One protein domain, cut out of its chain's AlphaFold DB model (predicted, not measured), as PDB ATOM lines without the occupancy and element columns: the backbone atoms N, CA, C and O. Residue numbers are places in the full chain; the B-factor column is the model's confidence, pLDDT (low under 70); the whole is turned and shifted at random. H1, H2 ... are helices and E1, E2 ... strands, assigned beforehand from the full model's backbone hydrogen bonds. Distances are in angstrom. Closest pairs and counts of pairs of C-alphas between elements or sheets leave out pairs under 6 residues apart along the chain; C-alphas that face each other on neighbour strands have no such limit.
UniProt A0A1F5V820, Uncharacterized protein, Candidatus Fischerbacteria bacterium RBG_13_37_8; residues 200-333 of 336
ATOM      1  N   PRO A 200     123.860 142.519 107.851       45.44
ATOM      2  CA  PRO A 200     125.111 142.085 108.484       45.44
ATOM      3  C   PRO A 200     124.982 140.688 109.115       45.44
ATOM      4  O   PRO A 200     125.972 140.000 109.319       45.44
ATOM      5  N   THR A 201     123.747 140.282 109.428       37.31
ATOM      6  CA  THR A 201     123.338 138.951 109.903       37.31
ATOM      7  C   THR A 201     123.440 137.887 108.821       37.31
ATOM      8  O   THR A 201     123.800 136.752 109.113       37.31
ATOM      9  N   LEU A 202     123.239 138.274 107.561       41.66
ATOM     10  CA  LEU A 202     123.828 137.583 106.423       41.66
ATOM     11  C   LEU A 202     125.291 138.019 106.303       41.66
ATOM     12  O   LEU A 202     125.720 138.605 105.301       41.66
ATOM     13  N   ASN A 203     126.094 137.635 107.291       47.91
ATOM     14  CA  ASN A 203     127.444 137.198 106.984       47.91
ATOM     15  C   ASN A 203     127.276 135.924 106.138       47.91
ATOM     16  O   ASN A 203     127.502 134.811 106.592       47.91
ATOM     17  N   LEU A 204     126.820 136.086 104.888       50.41
ATOM     18  CA  LEU A 204     127.051 135.127 103.819       50.41
ATOM     19  C   LEU A 204     128.557 135.184 103.561       50.41
ATOM     20  O   LEU A 204     129.009 135.707 102.543       50.41
ATOM     21  N   GLU A 205     129.335 134.766 104.557       50.81
ATOM     22  CA  GLU A 205     130.712 134.371 104.377       50.81
ATOM     23  C   GLU A 205     130.625 133.197 103.425       50.81
ATOM     24  O   GLU A 205     130.061 132.137 103.705       50.81
ATOM     25  N   PHE A 206     130.980 133.515 102.191       54.12
ATOM     26  CA  PHE A 206     130.676 132.691 101.056       54.12
ATOM     27  C   PHE A 206     131.688 131.559 100.981       54.12
ATOM     28  O   PHE A 206     132.616 131.577 100.189       54.12
ATOM     29  N   HIS A 207     131.488 130.525 101.781       59.91
ATOM     30  CA  HIS A 207     132.291 129.325 101.653       59.91
ATOM     31  C   HIS A 207     131.635 128.410 100.632       59.91
ATOM     32  O   HIS A 207     130.752 127.623 100.969       59.91
ATOM     33  N   ALA A 208     132.068 128.533  99.373       57.25
ATOM     34  CA  ALA A 208     131.555 127.723  98.270       57.25
ATOM     35  C   ALA A 208     131.471 126.235  98.661       57.25
ATOM     36  O   ALA A 208     130.436 125.613  98.466       57.25
ATOM     37  N   GLU A 209     132.503 125.684  99.309       58.72
ATOM     38  CA  GLU A 209     132.506 124.285  99.762       58.72
ATOM     39  C   GLU A 209     131.348 123.923 100.694       58.72
ATOM     40  O   GLU A 209     130.730 122.886 100.477       58.72
ATOM     41  N   LEU A 210     131.027 124.761 101.684       62.22
ATOM     42  CA  LEU A 210     129.946 124.477 102.634       62.22
ATOM     43  C   LEU A 210     128.593 124.454 101.923       62.22
ATOM     44  O   LEU A 210     127.807 123.529 102.098       62.22
ATOM     45  N   LEU A 211     128.369 125.423 101.031       61.00
ATOM     46  CA  LEU A 211     127.127 125.522 100.276       61.00
ATOM     47  C   LEU A 211     126.900 124.308  99.350       61.00
ATOM     48  O   LEU A 211     125.764 123.879  99.160       61.00
ATOM     49  N   PHE A 212     127.968 123.719  98.798       59.69
ATOM     50  CA  PHE A 212     127.863 122.517  97.959       59.69
ATOM     51  C   PHE A 212     127.865 121.205  98.746       59.69
ATOM     52  O   PHE A 212     127.210 120.262  98.308       59.69
ATOM     53  N   GLN A 213     128.529 121.134  99.903       63.88
ATOM     54  CA  GLN A 213     128.385 119.997 100.820       63.88
ATOM     55  C   GLN A 213     126.915 119.823 101.221       63.88
ATOM     56  O   GLN A 213     126.386 118.715 101.152       63.88
ATOM     57  N   ASP A 214     126.222 120.924 101.522       57.09
ATOM     58  CA  ASP A 214     124.786 120.909 101.813       57.09
ATOM     59  C   ASP A 214     123.950 120.478 100.592       57.09
ATOM     60  O   ASP A 214     123.016 119.683 100.721       57.09
ATOM     61  N   ALA A 215     124.315 120.922  99.385       55.03
ATOM     62  CA  ALA A 215     123.636 120.539  98.143       55.03
ATOM     63  C   ALA A 215     123.771 119.038  97.813       55.03
ATOM     64  O   ALA A 215     122.794 118.394  97.421       55.03
ATOM     65  N   GLU A 216     124.963 118.459  97.992       57.97
ATOM     66  CA  GLU A 216     125.198 117.021  97.808       57.97
ATOM     67  C   GLU A 216     124.420 116.179  98.829       57.97
ATOM     68  O   GLU A 216     123.906 115.108  98.491       57.97
ATOM     69  N   LEU A 217     124.294 116.666 100.069       57.19
ATOM     70  CA  LEU A 217     123.485 116.025 101.108       57.19
ATOM     71  C   LEU A 217     121.988 116.056 100.763       57.19
ATOM     72  O   LEU A 217     121.310 115.041 100.927       57.19
ATOM     73  N   ILE A 218     121.485 117.167 100.212       51.72
ATOM     74  CA  ILE A 218     120.097 117.290  99.727       51.72
ATOM     75  C   ILE A 218     119.821 116.300  98.585       51.72
ATOM     76  O   ILE A 218     118.785 115.631  98.578       51.72
ATOM     77  N   GLN A 219     120.750 116.151  97.634       54.28
ATOM     78  CA  GLN A 219     120.585 115.211  96.518       54.28
ATOM     79  C   GLN A 219     120.566 113.744  96.953       54.28
ATOM     80  O   GLN A 219     119.870 112.935  96.336       54.28
ATOM     81  N   LYS A 220     121.282 113.393  98.027       58.03
ATOM     82  CA  LYS A 220     121.322 112.026  98.568       58.03
ATOM     83  C   LYS A 220     120.044 111.611  99.317       58.03
ATOM     84  O   LYS A 220     119.983 110.479  99.776       58.03
ATOM     85  N   LYS A 221     119.019 112.477  99.388       47.00
ATOM     86  CA  LYS A 221     117.635 112.230  99.861       47.00
ATOM     87  C   LYS A 221     117.430 111.663 101.277       47.00
ATOM     88  O   LYS A 221     116.282 111.643 101.708       47.00
ATOM     89  N   ASP A 222     118.471 111.281 102.015       40.31
ATOM     90  CA  ASP A 222     118.312 110.469 103.235       40.31
ATOM     91  C   ASP A 222     118.829 111.093 104.539       40.31
ATOM     92  O   ASP A 222     119.038 110.399 105.533       40.31
ATOM     93  N   ILE A 223     119.023 112.415 104.596       41.41
ATOM     94  CA  ILE A 223     119.480 113.067 105.831       41.41
ATOM     95  C   ILE A 223     118.626 114.298 106.141       41.41
ATOM     96  O   ILE A 223     118.592 115.268 105.385       41.41
ATOM     97  N   LYS A 224     117.971 114.271 107.315       42.00
ATOM     98  CA  LYS A 224     117.558 115.482 108.039       42.00
ATOM     99  C   LYS A 224     118.821 116.288 108.308       42.00
ATOM    100  O   LYS A 224     119.619 115.939 109.173       42.00
ATOM    101  N   ILE A 225     119.022 117.303 107.486       40.62
ATOM    102  CA  ILE A 225     120.266 118.047 107.394       40.62
ATOM    103  C   ILE A 225     120.613 118.660 108.758       40.62
ATOM    104  O   ILE A 225     119.803 119.384 109.339       40.62
ATOM    105  N   ASN A 226     121.824 118.410 109.256       37.22
ATOM    106  CA  ASN A 226     122.385 119.128 110.401       37.22
ATOM    107  C   ASN A 226     122.990 120.466 109.926       37.22
ATOM    108  O   ASN A 226     124.192 120.692 109.988       37.22
ATOM    109  N   LEU A 227     122.126 121.330 109.393       44.72
ATOM    110  CA  LEU A 227     122.406 122.690 108.907       44.72
ATOM    111  C   LEU A 227     122.400 123.670 110.096       44.72
ATOM    112  O   LEU A 227     121.572 124.580 110.183       44.72
ATOM    113  N   ASN A 228     123.293 123.463 111.063       41.16
ATOM    114  CA  ASN A 228     123.397 124.336 112.239       41.16
ATOM    115  C   ASN A 228     123.914 125.753 111.923       41.16
ATOM    116  O   ASN A 228     123.928 126.594 112.817       41.16
ATOM    117  N   SER A 229     124.315 126.057 110.686       48.28
ATOM    118  CA  SER A 229     124.900 127.355 110.324       48.28
ATOM    119  C   SER A 229     123.955 128.325 109.605       48.28
ATOM    120  O   SER A 229     124.217 129.523 109.648       48.28
ATOM    121  N   CYS A 230     122.859 127.870 108.974       51.03
ATOM    122  CA  CYS A 230     122.115 128.714 108.021       51.03
ATOM    123  C   CYS A 230     120.588 128.504 107.983       51.03
ATOM    124  O   CYS A 230     119.981 128.838 106.974       51.03
ATOM    125  N   HIS A 231     119.916 127.949 108.997       54.81
ATOM    126  CA  HIS A 231     118.455 127.749 108.876       54.81
ATOM    127  C   HIS A 231     117.615 128.968 109.234       54.81
ATOM    128  O   HIS A 231     116.516 129.142 108.703       54.81
ATOM    129  N   TYR A 232     118.109 129.799 110.142       48.72
ATOM    130  CA  TYR A 232     117.351 130.937 110.604       48.72
ATOM    131  C   TYR A 232     118.247 132.059 111.105       48.72
ATOM    132  O   TYR A 232     119.246 131.838 111.784       48.72
ATOM    133  N   VAL A 233     117.836 133.285 110.811       61.50
ATOM    134  CA  VAL A 233     118.364 134.488 111.443       61.50
ATOM    135  C   VAL A 233     117.413 134.864 112.569       61.50
ATOM    136  O   VAL A 233     116.202 134.961 112.369       61.50
ATOM    137  N   ILE A 234     117.957 135.062 113.770       61.44
ATOM    138  CA  ILE A 234     117.203 135.656 114.873       61.44
ATOM    139  C   ILE A 234     117.362 137.170 114.782       61.44
ATOM    140  O   ILE A 234     118.377 137.726 115.204       61.44
ATOM    141  N   ASP A 235     116.339 137.852 114.288       65.62
ATOM    142  CA  ASP A 235     116.256 139.297 114.409       65.62
ATOM    143  C   ASP A 235     115.758 139.684 115.777       65.62
ATOM    144  O   ASP A 235     114.667 139.306 116.199       65.62
ATOM    145  N   ILE A 236     116.539 140.513 116.450       66.19
ATOM    146  CA  ILE A 236     116.118 141.120 117.698       66.19
ATOM    147  C   ILE A 236     115.641 142.527 117.370       66.19
ATOM    148  O   ILE A 236     116.435 143.405 117.025       66.19
ATOM    149  N   ASN A 237     114.337 142.766 117.498       75.44
ATOM    150  CA  ASN A 237     113.791 144.108 117.373       75.44
ATOM    151  C   ASN A 237     114.435 145.001 118.442       75.44
ATOM    152  O   ASN A 237     114.250 144.803 119.641       75.44
ATOM    153  N   ALA A 238     115.195 146.008 118.012       61.75
ATOM    154  CA  ALA A 238     115.979 146.833 118.927       61.75
ATOM    155  C   ALA A 238     115.124 147.556 119.987       61.75
ATOM    156  O   ALA A 238     115.618 147.808 121.088       61.75
ATOM    157  N   LYS A 239     113.859 147.873 119.665       71.06
ATOM    158  CA  LYS A 239     112.930 148.587 120.552       71.06
ATOM    159  C   LYS A 239     112.159 147.650 121.477       71.06
ATOM    160  O   LYS A 239     112.056 147.945 122.659       71.06
ATOM    161  N   THR A 240     111.612 146.558 120.945       83.31
ATOM    162  CA  THR A 240     110.736 145.652 121.712       83.31
ATOM    163  C   THR A 240     111.485 144.476 122.330       83.31
ATOM    164  O   THR A 240     110.925 143.777 123.163       83.31
ATOM    165  N   LYS A 241     112.742 144.245 121.922       81.44
ATOM    166  CA  LYS A 241     113.544 143.044 122.225       81.44
ATOM    167  C   LYS A 241     112.914 141.730 121.748       81.44
ATOM    168  O   LYS A 241     113.442 140.662 122.046       81.44
ATOM    169  N   GLU A 242     111.828 141.804 120.984       78.19
ATOM    170  CA  GLU A 242     111.168 140.654 120.382       78.19
ATOM    171  C   GLU A 242     112.113 139.959 119.402       78.19
ATOM    172  O   GLU A 242     112.781 140.618 118.599       78.19
ATOM    173  N   LYS A 243     112.171 138.630 119.494       72.81
ATOM    174  CA  LYS A 243     112.970 137.782 118.616       72.81
ATOM    175  C   LYS A 243     112.085 137.287 117.480       72.81
ATOM    176  O   LYS A 243     111.179 136.495 117.720       72.81
ATOM    177  N   LYS A 244     112.358 137.727 116.256       77.56
ATOM    178  CA  LYS A 244     111.747 137.175 115.051       77.56
ATOM    179  C   LYS A 244     112.726 136.204 114.408       77.56
ATOM    180  O   LYS A 244     113.863 136.563 114.132       77.56
ATOM    181  N   ILE A 245     112.274 134.982 114.175       71.12
ATOM    182  CA  ILE A 245     113.022 133.976 113.426       71.12
ATOM    183  C   ILE A 245     112.663 134.186 111.954       71.12
ATOM    184  O   ILE A 245     111.485 134.129 111.605       71.12
ATOM    185  N   ARG A 246     113.650 134.491 111.110       70.31
ATOM    186  CA  ARG A 246     113.498 134.520 109.649       70.31
ATOM    187  C   ARG A 246     114.231 133.337 109.050       70.31
ATOM    188  O   ARG A 246     115.379 133.098 109.411       70.31
ATOM    189  N   PHE A 247     113.581 132.626 108.140       76.38
ATOM    190  CA  PHE A 247     114.192 131.503 107.438       76.38
ATOM    191  C   PHE A 247     115.058 132.002 106.276       76.38
ATOM    192  O   PHE A 247     114.808 133.064 105.700       76.38
ATOM    193  N   CYS A 248     116.122 131.270 105.947       77.75
ATOM    194  CA  CYS A 248     117.075 131.721 104.931       77.75
ATOM    195  C   CYS A 248     116.497 131.803 103.515       77.75
ATOM    196  O   CYS A 248     116.970 132.614 102.723       77.75
ATOM    197  N   ASP A 249     115.448 131.047 103.210       81.19
ATOM    198  CA  ASP A 249     114.694 131.143 101.960       81.19
ATOM    199  C   ASP A 249     113.918 132.468 101.843       81.19
ATOM    200  O   ASP A 249     113.965 133.124 100.797       81.19
ATOM    201  N   GLU A 250     113.271 132.922 102.920       82.19
ATOM    202  CA  GLU A 250     112.605 134.229 102.975       82.19
ATOM    203  C   GLU A 250     113.615 135.363 102.769       82.19
ATOM    204  O   GLU A 250     113.374 136.314 102.014       82.19
ATOM    205  N   ILE A 251     114.770 135.259 103.429       79.94
ATOM    206  CA  ILE A 251     115.825 136.268 103.342       79.94
ATOM    207  C   ILE A 251     116.440 136.273 101.937       79.94
ATOM    208  O   ILE A 251     116.574 137.344 101.340       79.94
ATOM    209  N   ALA A 252     116.761 135.104 101.378       85.88
ATOM    210  CA  ALA A 252     117.286 134.968 100.024       85.88
ATOM    211  C   ALA A 252     116.307 135.529  98.983       85.88
ATOM    212  O   ALA A 252     116.701 136.334  98.138       85.88
ATOM    213  N   SER A 253     115.019 135.196  99.092       88.88
ATOM    214  CA  SER A 253     113.966 135.706  98.205       88.88
ATOM    215  C   SER A 253     113.836 137.229  98.286       88.88
ATOM    216  O   SER A 253     113.766 137.917  97.262       88.88
ATOM    217  N   SER A 254     113.865 137.777  99.505       85.25
ATOM    218  CA  SER A 254     113.848 139.223  99.743       85.25
ATOM    219  C   SER A 254     115.070 139.914  99.129       85.25
ATOM    220  O   SER A 254     114.929 140.941  98.456       85.25
ATOM    221  N   TYR A 255     116.263 139.333  99.297       87.12
ATOM    222  CA  TYR A 255     117.496 139.855  98.712       87.12
ATOM    223  C   TYR A 255     117.449 139.832  97.184       87.12
ATOM    224  O   TYR A 255     117.724 140.858  96.565       87.12
ATOM    225  N   ILE A 256     117.045 138.710  96.575       91.94
ATOM    226  CA  ILE A 256     116.943 138.555  95.117       91.94
ATOM    227  C   ILE A 256     116.061 139.641  94.516       91.94
ATOM    228  O   ILE A 256     116.478 140.298  93.561       91.94
ATOM    229  N   ASN A 257     114.875 139.874  95.085       89.94
ATOM    230  CA  ASN A 257     113.957 140.893  94.581       89.94
ATOM    231  C   ASN A 257     114.611 142.288  94.592       89.94
ATOM    232  O   ASN A 257     114.630 142.998  93.586       89.94
ATOM    233  N   LYS A 258     115.232 142.662  95.716       85.81
ATOM    234  CA  LYS A 258     115.808 144.003  95.903       85.81
ATOM    235  C   LYS A 258     117.078 144.212  95.082       85.81
ATOM    236  O   LYS A 258     117.220 145.243  94.424       85.81
ATOM    237  N   ALA A 259     117.980 143.235  95.088       88.44
ATOM    238  CA  ALA A 259     119.216 143.280  94.320       88.44
ATOM    239  C   ALA A 259     118.940 143.285  92.811       88.44
ATOM    240  O   ALA A 259     119.575 144.055  92.096       88.44
ATOM    241  N   SER A 260     117.957 142.519  92.326       89.19
ATOM    242  CA  SER A 260     117.602 142.493  90.899       89.19
ATOM    243  C   SER A 260     117.060 143.839  90.411       89.19
ATOM    244  O   SER A 260     117.476 144.320  89.358       89.19
ATOM    245  N   ILE A 261     116.178 144.485  91.186       86.88
ATOM    246  CA  ILE A 261     115.665 145.829  90.862       86.88
ATOM    247  C   ILE A 261     116.817 146.838  90.803       86.88
ATOM    248  O   ILE A 261     116.918 147.609  89.848       86.88
ATOM    249  N   PHE A 262     117.702 146.812  91.801       87.31
ATOM    250  CA  PHE A 262     118.842 147.722  91.863       87.31
ATOM    251  C   PHE A 262     119.825 147.501  90.711       87.31
ATOM    252  O   PHE A 262     120.175 148.448  90.016       87.31
ATOM    253  N   LEU A 263     120.245 146.260  90.464       88.69
ATOM    254  CA  LEU A 263     121.215 145.931  89.419       88.69
ATOM    255  C   LEU A 263     120.667 146.200  88.013       88.69
ATOM    256  O   LEU A 263     121.435 146.568  87.129       88.69
ATOM    257  N   LYS A 264     119.347 146.098  87.806       89.19
ATOM    258  CA  LYS A 264     118.693 146.534  86.562       89.19
ATOM    259  C   LYS A 264     118.779 148.051  86.369       89.19
ATOM    260  O   LYS A 264     118.889 148.521  85.241       89.19
ATOM    261  N   ALA A 265     118.709 148.808  87.458       82.75
ATOM    262  CA  ALA A 265     118.753 150.263  87.440       82.75
ATOM    263  C   ALA A 265     120.186 150.831  87.418       82.75
ATOM    264  O   ALA A 265     120.401 151.916  86.885       82.75
ATOM    265  N   ARG A 266     121.148 150.120  88.022       84.06
ATOM    266  CA  ARG A 266     122.537 150.543  88.260       84.06
ATOM    267  C   ARG A 266     123.512 149.379  88.100       84.06
ATOM    268  O   ARG A 266     124.236 149.017  89.027       84.06
ATOM    269  N   SER A 267     123.555 148.791  86.909       87.44
ATOM    270  CA  SER A 267     124.545 147.755  86.584       87.44
ATOM    271  C   SER A 267     125.983 148.290  86.570       87.44
ATOM    272  O   SER A 267     126.924 147.509  86.585       87.44
ATOM    273  N   ASP A 268     126.157 149.614  86.529       83.56
ATOM    274  CA  ASP A 268     127.425 150.344  86.619       83.56
ATOM    275  C   ASP A 268     127.905 150.546  88.067       83.56
ATOM    276  O   ASP A 268     128.950 151.160  88.294       83.56
ATOM    277  N   PHE A 269     127.141 150.086  89.065       83.94
ATOM    278  CA  PHE A 269     127.464 150.342  90.459       83.94
ATOM    279  C   PHE A 269     128.842 149.785  90.819       83.94
ATOM    280  O   PHE A 269     129.213 148.667  90.465       83.94
ATOM    281  N   TYR A 270     129.596 150.565  91.579       82.38
ATOM    282  CA  TYR A 270     130.984 150.271  91.909       82.38
ATOM    283  C   TYR A 270     131.192 148.929  92.633       82.38
ATOM    284  O   TYR A 270     132.214 148.285  92.432       82.38
ATOM    285  N   TYR A 271     130.220 148.487  93.441       84.31
ATOM    286  CA  TYR A 271     130.240 147.177  94.107       84.31
ATOM    287  C   TYR A 271     129.358 146.138  93.398       84.31
ATOM    288  O   TYR A 271     128.835 145.229  94.047       84.31
ATOM    289  N   SER A 272     129.146 146.272  92.084       88.31
ATOM    290  CA  SER A 272     128.319 145.328  91.320       88.31
ATOM    291  C   SER A 272     128.840 143.899  91.429       88.31
ATOM    292  O   SER A 272     128.032 143.002  91.630       88.31
ATOM    293  N   ASN A 273     130.163 143.681  91.401       89.94
ATOM    294  CA  ASN A 273     130.755 142.357  91.620       89.94
ATOM    295  C   ASN A 273     130.239 141.708  92.917       89.94
ATOM    296  O   ASN A 273     129.730 140.595  92.886       89.94
ATOM    297  N   LEU A 274     130.273 142.437  94.036       87.62
ATOM    298  CA  LEU A 274     129.832 141.936  95.337       87.62
ATOM    299  C   LEU A 274     128.318 141.697  95.396       87.62
ATOM    300  O   LEU A 274     127.880 140.725  96.010       87.62
ATOM    301  N   LEU A 275     127.512 142.569  94.781       89.69
ATOM    302  CA  LEU A 275     126.061 142.375  94.713       89.69
ATOM    303  C   LEU A 275     125.700 141.138  93.884       89.69
ATOM    304  O   LEU A 275     124.866 140.348  94.317       89.69
ATOM    305  N   TRP A 276     126.361 140.931  92.744       93.69
ATOM    306  CA  TRP A 276     126.195 139.732  91.923       93.69
ATOM    307  C   TRP A 276     126.669 138.466  92.646       93.69
ATOM    308  O   TRP A 276     125.972 137.457  92.597       93.69
ATOM    309  N   THR A 277     127.775 138.522  93.398       91.38
ATOM    310  CA  THR A 277     128.206 137.407  94.260       91.38
ATOM    311  C   THR A 277     127.128 137.055  95.279       91.38
ATOM    312  O   THR A 277     126.715 135.903  95.355       91.38
ATOM    313  N   LYS A 278     126.613 138.038  96.026       88.50
ATOM    314  CA  LYS A 278     125.540 137.809  97.007       88.50
ATOM    315  C   LYS A 278     124.252 137.302  96.354       88.50
ATOM    316  O   LYS A 278     123.558 136.479  96.943       88.50
ATOM    317  N   LEU A 279     123.946 137.758  95.139       92.00
ATOM    318  CA  LEU A 279     122.807 137.272  94.366       92.00
ATOM    319  C   LEU A 279     122.985 135.798  93.976       92.00
ATOM    320  O   LEU A 279     122.044 135.024  94.121       92.00
ATOM    321  N   GLY A 280     124.191 135.396  93.562       92.12
ATOM    322  CA  GLY A 280     124.526 133.999  93.286       92.12
ATOM    323  C   GLY A 280     124.322 133.105  94.506       92.12
ATOM    324  O   GLY A 280     123.680 132.064  94.406       92.12
ATOM    325  N   VAL A 281     124.760 133.559  95.686       86.56
ATOM    326  CA  VAL A 281     124.516 132.848  96.951       86.56
ATOM    327  C   VAL A 281     123.027 132.733  97.257       86.56
ATOM    328  O   VAL A 281     122.552 131.650  97.581       86.56
ATOM    329  N   ALA A 282     122.278 133.829  97.124       88.06
ATOM    330  CA  ALA A 282     120.843 133.826  97.379       88.06
ATOM    331  C   ALA A 282     120.094 132.864  96.442       88.06
ATOM    332  O   ALA A 282     119.222 132.128  96.897       88.06
ATOM    333  N   TYR A 283     120.450 132.811  95.155       92.31
ATOM    334  CA  TYR A 283     119.883 131.823  94.236       92.31
ATOM    335  C   TYR A 283     120.253 130.392  94.628       92.31
ATOM    336  O   TYR A 283     119.391 129.514  94.620       92.31
ATOM    337  N   ALA A 284     121.503 130.162  95.024       86.88
ATOM    338  CA  ALA A 284     121.971 128.837  95.397       86.88
ATOM    339  C   ALA A 284     121.279 128.309  96.671       86.88
ATOM    340  O   ALA A 284     120.879 127.151  96.708       86.88
ATOM    341  N   LEU A 285     121.019 129.175  97.661       84.62
ATOM    342  CA  LEU A 285     120.220 128.847  98.854       84.62
ATOM    343  C   LEU A 285     118.781 128.428  98.521       84.62
ATOM    344  O   LEU A 285     118.171 127.661  99.260       84.62
ATOM    345  N   LEU A 286     118.236 128.913  97.403       88.38
ATOM    346  CA  LEU A 286     116.917 128.527  96.899       88.38
ATOM    347  C   LEU A 286     116.974 127.338  95.928       88.38
ATOM    348  O   LEU A 286     115.981 127.059  95.259       88.38
ATOM    349  N   ASN A 287     118.118 126.653  95.816       88.38
ATOM    350  CA  ASN A 287     118.371 125.583  94.844       88.38
ATOM    351  C   ASN A 287     118.151 126.010  93.376       88.38
ATOM    352  O   ASN A 287     117.890 125.179  92.506       88.38
ATOM    353  N   ARG A 288     118.263 127.309  93.079       91.75
ATOM    354  CA  ARG A 288     118.148 127.888  91.730       91.75
ATOM    355  C   ARG A 288     119.526 127.933  91.076       91.75
ATOM    356  O   ARG A 288     120.139 128.989  90.927       91.75
ATOM    357  N   TRP A 289     120.069 126.750  90.795       90.31
ATOM    358  CA  TRP A 289     121.483 126.565  90.447       90.31
ATOM    359  C   TRP A 289     121.902 127.245  89.141       90.31
ATOM    360  O   TRP A 289     123.020 127.752  89.055       90.31
ATOM    361  N   GLN A 290     121.017 127.282  88.142       93.62
ATOM    362  CA  GLN A 290     121.294 127.947  86.869       93.62
ATOM    363  C   GLN A 290     121.411 129.465  87.063       93.62
ATOM    364  O   GLN A 290     122.412 130.061  86.669       93.62
ATOM    365  N   GLU A 291     120.458 130.087  87.758       95.44
ATOM    366  CA  GLU A 291     120.505 131.522  88.054       95.44
ATOM    367  C   GLU A 291     121.662 131.881  88.995       95.44
ATOM    368  O   GLU A 291     122.274 132.943  88.859       95.44
ATOM    369  N   ALA A 292     122.006 130.985  89.928       93.19
ATOM    370  CA  ALA A 292     123.176 131.143  90.782       93.19
ATOM    371  C   ALA A 292     124.461 131.222  89.955       93.19
ATOM    372  O   ALA A 292     125.267 132.137  90.145       93.19
ATOM    373  N   LYS A 293     124.628 130.301  88.999       94.19
ATOM    374  CA  LYS A 293     125.767 130.291  88.080       94.19
ATOM    375  C   LYS A 293     125.834 131.578  87.263       94.19
ATOM    376  O   LYS A 293     126.881 132.218  87.251       94.19
ATOM    377  N   GLU A 294     124.727 131.985  86.647       96.00
ATOM    378  CA  GLU A 294     124.662 133.215  85.848       96.00
ATOM    379  C   GLU A 294     125.041 134.453  86.672       96.00
ATOM    380  O   GLU A 294     125.784 135.319  86.205       96.00
ATOM    381  N   ALA A 295     124.581 134.533  87.924       95.50
ATOM    382  CA  ALA A 295     124.933 135.622  88.824       95.50
ATOM    383  C   ALA A 295     126.424 135.607  89.205       95.50
ATOM    384  O   ALA A 295     127.063 136.662  89.208       95.50
ATOM    385  N   PHE A 296     127.010 134.437  89.474       94.88
ATOM    386  CA  PHE A 296     128.444 134.316  89.745       94.88
ATOM    387  C   PHE A 296     129.307 134.668  88.525       94.88
ATOM    388  O   PHE A 296     130.273 135.420  88.652       94.88
ATOM    389  N   GLU A 297     128.934 134.211  87.331       95.31
ATOM    390  CA  GLU A 297     129.612 134.579  86.082       95.31
ATOM    391  C   GLU A 297     129.512 136.086  85.820       95.31
ATOM    392  O   GLU A 297     130.505 136.735  85.477       95.31
ATOM    393  N   LYS A 298     128.342 136.688  86.078       95.31
ATOM    394  CA  LYS A 298     128.194 138.145  86.055       95.31
ATOM    395  C   LYS A 298     129.120 138.819  87.056       95.31
ATOM    396  O   LYS A 298     129.782 139.777  86.666       95.31
ATOM    397  N   ALA A 299     129.242 138.326  88.287       94.25
ATOM    398  CA  ALA A 299     130.165 138.884  89.277       94.25
ATOM    399  C   ALA A 299     131.621 138.885  88.782       94.25
ATOM    400  O   ALA A 299     132.334 139.872  88.965       94.25
ATOM    401  N   LEU A 300     132.052 137.811  88.112       94.38
ATOM    402  CA  LEU A 300     133.396 137.686  87.534       94.38
ATOM    403  C   LEU A 300     133.639 138.621  86.341       94.38
ATOM    404  O   LEU A 300     134.786 138.984  86.092       94.38
ATOM    405  N   SER A 301     132.583 139.050  85.641       94.69
ATOM    406  CA  SER A 301     132.690 140.015  84.535       94.69
ATOM    407  C   SER A 301     132.978 141.455  84.986       94.69
ATOM    408  O   SER A 301     133.402 142.278  84.177       94.69
ATOM    409  N   PHE A 302     132.768 141.772  86.268       90.88
ATOM    410  CA  PHE A 302     133.083 143.085  86.831       90.88
ATOM    411  C   PHE A 302     134.527 143.148  87.346       90.88
ATOM    412  O   PHE A 302     135.052 142.141  87.822       90.88
ATOM    413  N   PRO A 303     135.175 144.329  87.330       89.19
ATOM    414  CA  PRO A 303     136.500 144.494  87.914       89.19
ATOM    415  C   PRO A 303     136.515 144.145  89.407       89.19
ATOM    416  O   PRO A 303     135.819 144.759  90.216       89.19
ATOM    417  N   TRP A 304     137.367 143.191  89.777       84.94
ATOM    418  CA  TRP A 304     137.706 142.868  91.165       84.94
ATOM    419  C   TRP A 304     138.885 143.731  91.595       84.94
ATOM    420  O   TRP A 304     139.982 143.236  91.827       84.94
ATOM    421  N   ASP A 305     138.673 145.043  91.583       74.69
ATOM    422  CA  ASP A 305     139.745 146.002  91.811       74.69
ATOM    423  C   ASP A 305     140.237 145.915  93.271       74.69
ATOM    424  O   ASP A 305     139.460 146.181  94.203       74.69
ATOM    425  N   PRO A 306     141.507 145.538  93.492       55.19
ATOM    426  CA  PRO A 306     142.085 145.381  94.820       55.19
ATOM    427  C   PRO A 306     142.131 146.678  95.626       55.19
ATOM    428  O   PRO A 306     142.116 146.626  96.848       55.19
ATOM    429  N   LEU A 307     142.167 147.835  94.961       51.25
ATOM    430  CA  LEU A 307     142.276 149.140  95.618       51.25
ATOM    431  C   LEU A 307     140.912 149.670  96.080       51.25
ATOM    432  O   LEU A 307     140.825 150.593  96.887       51.25
ATOM    433  N   LYS A 308     139.823 149.084  95.573       58.38
ATOM    434  CA  LYS A 308     138.445 149.540  95.805       58.38
ATOM    435  C   LYS A 308     137.797 148.974  97.066       58.38
ATOM    436  O   LYS A 308     136.776 149.486  97.540       58.38
ATOM    437  N   LEU A 309     138.367 147.898  97.583       54.34
ATOM    438  CA  LEU A 309     138.021 147.250  98.837       54.34
ATOM    439  C   LEU A 309     139.355 147.158  99.560       54.34
ATOM    440  O   LEU A 309     140.270 146.597  98.988       54.34
ATOM    441  N   ASN A 310     139.477 147.739 100.751       56.59
ATOM    442  CA  ASN A 310     140.741 147.989 101.464       56.59
ATOM    443  C   ASN A 310     141.588 146.734 101.821       56.59
ATOM    444  O   ASN A 310     142.350 146.774 102.779       56.59
ATOM    445  N   ASN A 311     141.407 145.598 101.143       72.31
ATOM    446  CA  ASN A 311     142.079 144.335 101.383       72.31
ATOM    447  C   ASN A 311     142.167 143.518 100.069       72.31
ATOM    448  O   ASN A 311     141.194 142.895  99.631       72.31
ATOM    449  N   ILE A 312     143.350 143.541  99.443       74.62
ATOM    450  CA  ILE A 312     143.676 142.833  98.190       74.62
ATOM    451  C   ILE A 312     143.506 141.316  98.341       74.62
ATOM    452  O   ILE A 312     142.952 140.654  97.457       74.62
ATOM    453  N   GLU A 313     143.945 140.769  99.475       80.12
ATOM    454  CA  GLU A 313     143.874 139.339  99.776       80.12
ATOM    455  C   GLU A 313     142.422 138.880  99.880       80.12
ATOM    456  O   GLU A 313     142.033 137.892  99.257       80.12
ATOM    457  N   LEU A 314     141.579 139.649 100.575       78.44
ATOM    458  CA  LEU A 314     140.153 139.358 100.711       78.44
ATOM    459  C   LEU A 314     139.436 139.365  99.355       78.44
ATOM    460  O   LEU A 314     138.574 138.524  99.104       78.44
ATOM    461  N   ASN A 315     139.781 140.299  98.467       80.62
ATOM    462  CA  ASN A 315     139.214 140.339  97.119       80.62
ATOM    463  C   ASN A 315     139.630 139.144  96.273       80.62
ATOM    464  O   ASN A 315     138.794 138.555  95.588       80.62
ATOM    465  N   THR A 316     140.912 138.797  96.327       85.31
ATOM    466  CA  THR A 316     141.455 137.648  95.604       85.31
ATOM    467  C   THR A 316     140.817 136.357  96.107       85.31
ATOM    468  O   THR A 316     140.333 135.561  95.304       85.31
ATOM    469  N   SER A 317     140.717 136.203  97.429       86.94
ATOM    470  CA  SER A 317     140.043 135.079  98.077       86.94
ATOM    471  C   SER A 317     138.590 134.952  97.608       86.94
ATOM    472  O   SER A 317     138.213 133.929  97.042       86.94
ATOM    473  N   ARG A 318     137.800 136.030  97.689       85.62
ATOM    474  CA  ARG A 318     136.395 136.029  97.241       85.62
ATOM    475  C   ARG A 318     136.239 135.718  95.757       85.62
ATOM    476  O   ARG A 318     135.332 134.984  95.376       85.62
ATOM    477  N   LYS A 319     137.104 136.268  94.903       91.25
ATOM    478  CA  LYS A 319     137.090 135.955  93.469       91.25
ATOM    479  C   LYS A 319     137.326 134.460  93.245       91.25
ATOM    480  O   LYS A 319     136.607 133.846  92.460       91.25
ATOM    481  N   ASN A 320     138.292 133.874  93.951       89.94
ATOM    482  CA  ASN A 320     138.593 132.448  93.871       89.94
ATOM    483  C   ASN A 320     137.426 131.588  94.374       89.94
ATOM    484  O   ASN A 320     137.110 130.576  93.751       89.94
ATOM    485  N   GLU A 321     136.737 132.005  95.438       87.44
ATOM    486  CA  GLU A 321     135.515 131.338  95.902       87.44
ATOM    487  C   GLU A 321     134.420 131.362  94.828       87.44
ATOM    488  O   GLU A 321     133.781 130.340  94.576       87.44
ATOM    489  N   VAL A 322     134.218 132.498  94.148       90.25
ATOM    490  CA  VAL A 322     133.224 132.617  93.065       90.25
ATOM    491  C   VAL A 322     133.579 131.709  91.885       90.25
ATOM    492  O   VAL A 322     132.703 131.012  91.376       90.25
ATOM    493  N   ILE A 323     134.855 131.654  91.484       92.50
ATOM    494  CA  ILE A 323     135.336 130.732  90.437       92.50
ATOM    495  C   ILE A 323     135.043 129.283  90.836       92.50
ATOM    496  O   ILE A 323     134.442 128.531  90.070       92.50
ATOM    497  N   LYS A 324     135.401 128.909  92.066       90.25
ATOM    498  CA  LYS A 324     135.163 127.567  92.602       90.25
ATOM    499  C   LYS A 324     133.681 127.198  92.593       90.25
ATOM    500  O   LYS A 324     133.337 126.055  92.305       90.25
ATOM    501  N   ALA A 325     132.799 128.150  92.875       85.81
ATOM    502  CA  ALA A 325     131.363 127.921  92.853       85.81
ATOM    503  C   ALA A 325     130.818 127.673  91.444       85.81
ATOM    504  O   ALA A 325     130.045 126.737  91.248       85.81
ATOM    505  N   VAL A 326     131.256 128.457  90.453       91.00
ATOM    506  CA  VAL A 326     130.906 128.232  89.038       91.00
ATOM    507  C   VAL A 326     131.370 126.847  88.581       91.00
ATOM    508  O   VAL A 326     130.602 126.110  87.948       91.00
ATOM    509  N   ASP A 327     132.596 126.466  88.949       89.56
ATOM    510  CA  ASP A 327     133.163 125.150  88.656       89.56
ATOM    511  C   ASP A 327     132.341 124.020  89.281       89.56
ATOM    512  O   ASP A 327     132.039 123.036  88.603       89.56
ATOM    513  N   LEU A 328     131.953 124.152  90.551       85.38
ATOM    514  CA  LEU A 328     131.169 123.143  91.268       85.38
ATOM    515  C   LEU A 328     129.767 122.978  90.673       85.38
ATOM    516  O   LEU A 328     129.360 121.845  90.408       85.38
ATOM    517  N   ILE A 329     129.060 124.076  90.376       86.19
ATOM    518  CA  ILE A 329     127.738 124.022  89.720       86.19
ATOM    519  C   ILE A 329     127.841 123.314  88.366       86.19
ATOM    520  O   ILE A 329     127.003 122.473  88.025       86.19
ATOM    521  N   THR A 330     128.891 123.629  87.603       88.56
ATOM    522  CA  THR A 330     129.106 123.074  86.264       88.56
ATOM    523  C   THR A 330     129.466 121.586  86.315       88.56
ATOM    524  O   THR A 330     128.848 120.785  85.610       88.56
ATOM    525  N   LYS A 331     130.421 121.186  87.168       89.06
ATOM    526  CA  LYS A 331     130.884 119.790  87.296       89.06
ATOM    527  C   LYS A 331     129.782 118.855  87.786       89.06
ATOM    528  O   LYS A 331     129.606 117.777  87.219       89.06
ATOM    529  N   ASN A 332     129.002 119.289  88.774       82.88
ATOM    530  CA  ASN A 332     127.934 118.484  89.368       82.88
ATOM    531  C   ASN A 332     126.640 118.472  88.541       82.88
ATOM    532  O   ASN A 332     125.656 117.867  88.958       82.88
ATOM    533  N   LYS A 333     126.621 119.114  87.359       82.75
ATOM    534  CA  LYS A 333     125.440 119.203  86.481       82.75
ATOM    535  C   LYS A 333     124.194 119.724  87.215       82.75
ATOM    536  O   LYS A 333     123.082 119.399  86.815       82.75
TER     537      LYS A 333
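This is residues 200 to 333 of the 336 residues of an uncharacterized protein of Candidatus Fischerbacteria bacterium RBG_13_37_8 (UniProt A0A1F5V820). What shape does this model have? Helices H3, H4 and H5 form an up-and-down bundle, each running against the one before it, and H2 packs on H3; a two-stranded hairpin, E1 and E2, lies at the first end of H2 and leads directly into it. H1 packs on H5 with residues 208 to 212, and residues 219 to 224 stand free. What is it made of, and how large is it? The printed part has 134 residues with five named helices and two named strands, in the order H1, E1, E2, H2, H3, H4, H5; the sheet E1 - E2 is antiparallel and the class is mostly helix. The whole is compact, with a radius of gyration of the C-alphas of 15.7 A and spans of 43 by 39 by 28 A.

Where do the first elements lie? H1 is residues 208 to 219, 16.7 A long, with C-alpha 208 at (131.555, 127.723, 98.270). E1 is residues 232 to 236, 12.5 A long, and E2 is residues 243 to 247, 12.9 A long. Where are the later helices? H2 is residues 248 to 265, 25.5 A long, from C-alpha 248 at (117.075, 131.721, 104.931); H3 is residues 272 to 285, 19.8 A, and H4 is residues 289 to 301, 18.5 A. H5, residues 312 to 331, is 28.5 A long and ends with C-alpha 331 at (130.884, 119.790, 87.296).

What does H1 meet? H1 touches H5 with residues 208 to 212 alone, the closest C-alphas being those of Ala 208 and Ala 325, 5.4 A apart, at a shallow tilt of 23 degrees, the same way. How are E1 and E2 paired? They form an antiparallel hairpin, with N 233 and O 246 at 2.8 A and N 246 and O 233 at 2.9 A, within hydrogen-bond range. How do H2 to H5 stand? H2 and H3 touch, opposite ways, at a shallow tilt of 33 degrees, only just short of steep, with the closest C-alphas those of Ala 252 and Ala 282, 4.6 A apart. H3 and H4 touch, opposite ways, at a shallow tilt of 14 degrees, closest at C-alphas of Gly 280 and Ala 292, 4.0 A. H4 and H5 touch, opposite ways, at a steep tilt of 37 degrees, only just past shallow, closest at C-alphas of Lys 293 and Val 326, 5.6 A. What of the helix backbones? In H1, H2, H3, H4 and H5 every O i to N i+4 pair is within hydrogen-bond range.

How far does it reach, and is it cut? The two C-alphas farthest apart, those of Thr 240 and Lys 331, are 47.5 A apart, and the printed part has no cut. Which link is long, and where is confidence low? The link from H1 to E1, 12 residues, is long. The mean pLDDT of the printed part is 75.6, and residues 200 to 236, 238 and 306 to 310 are under 70.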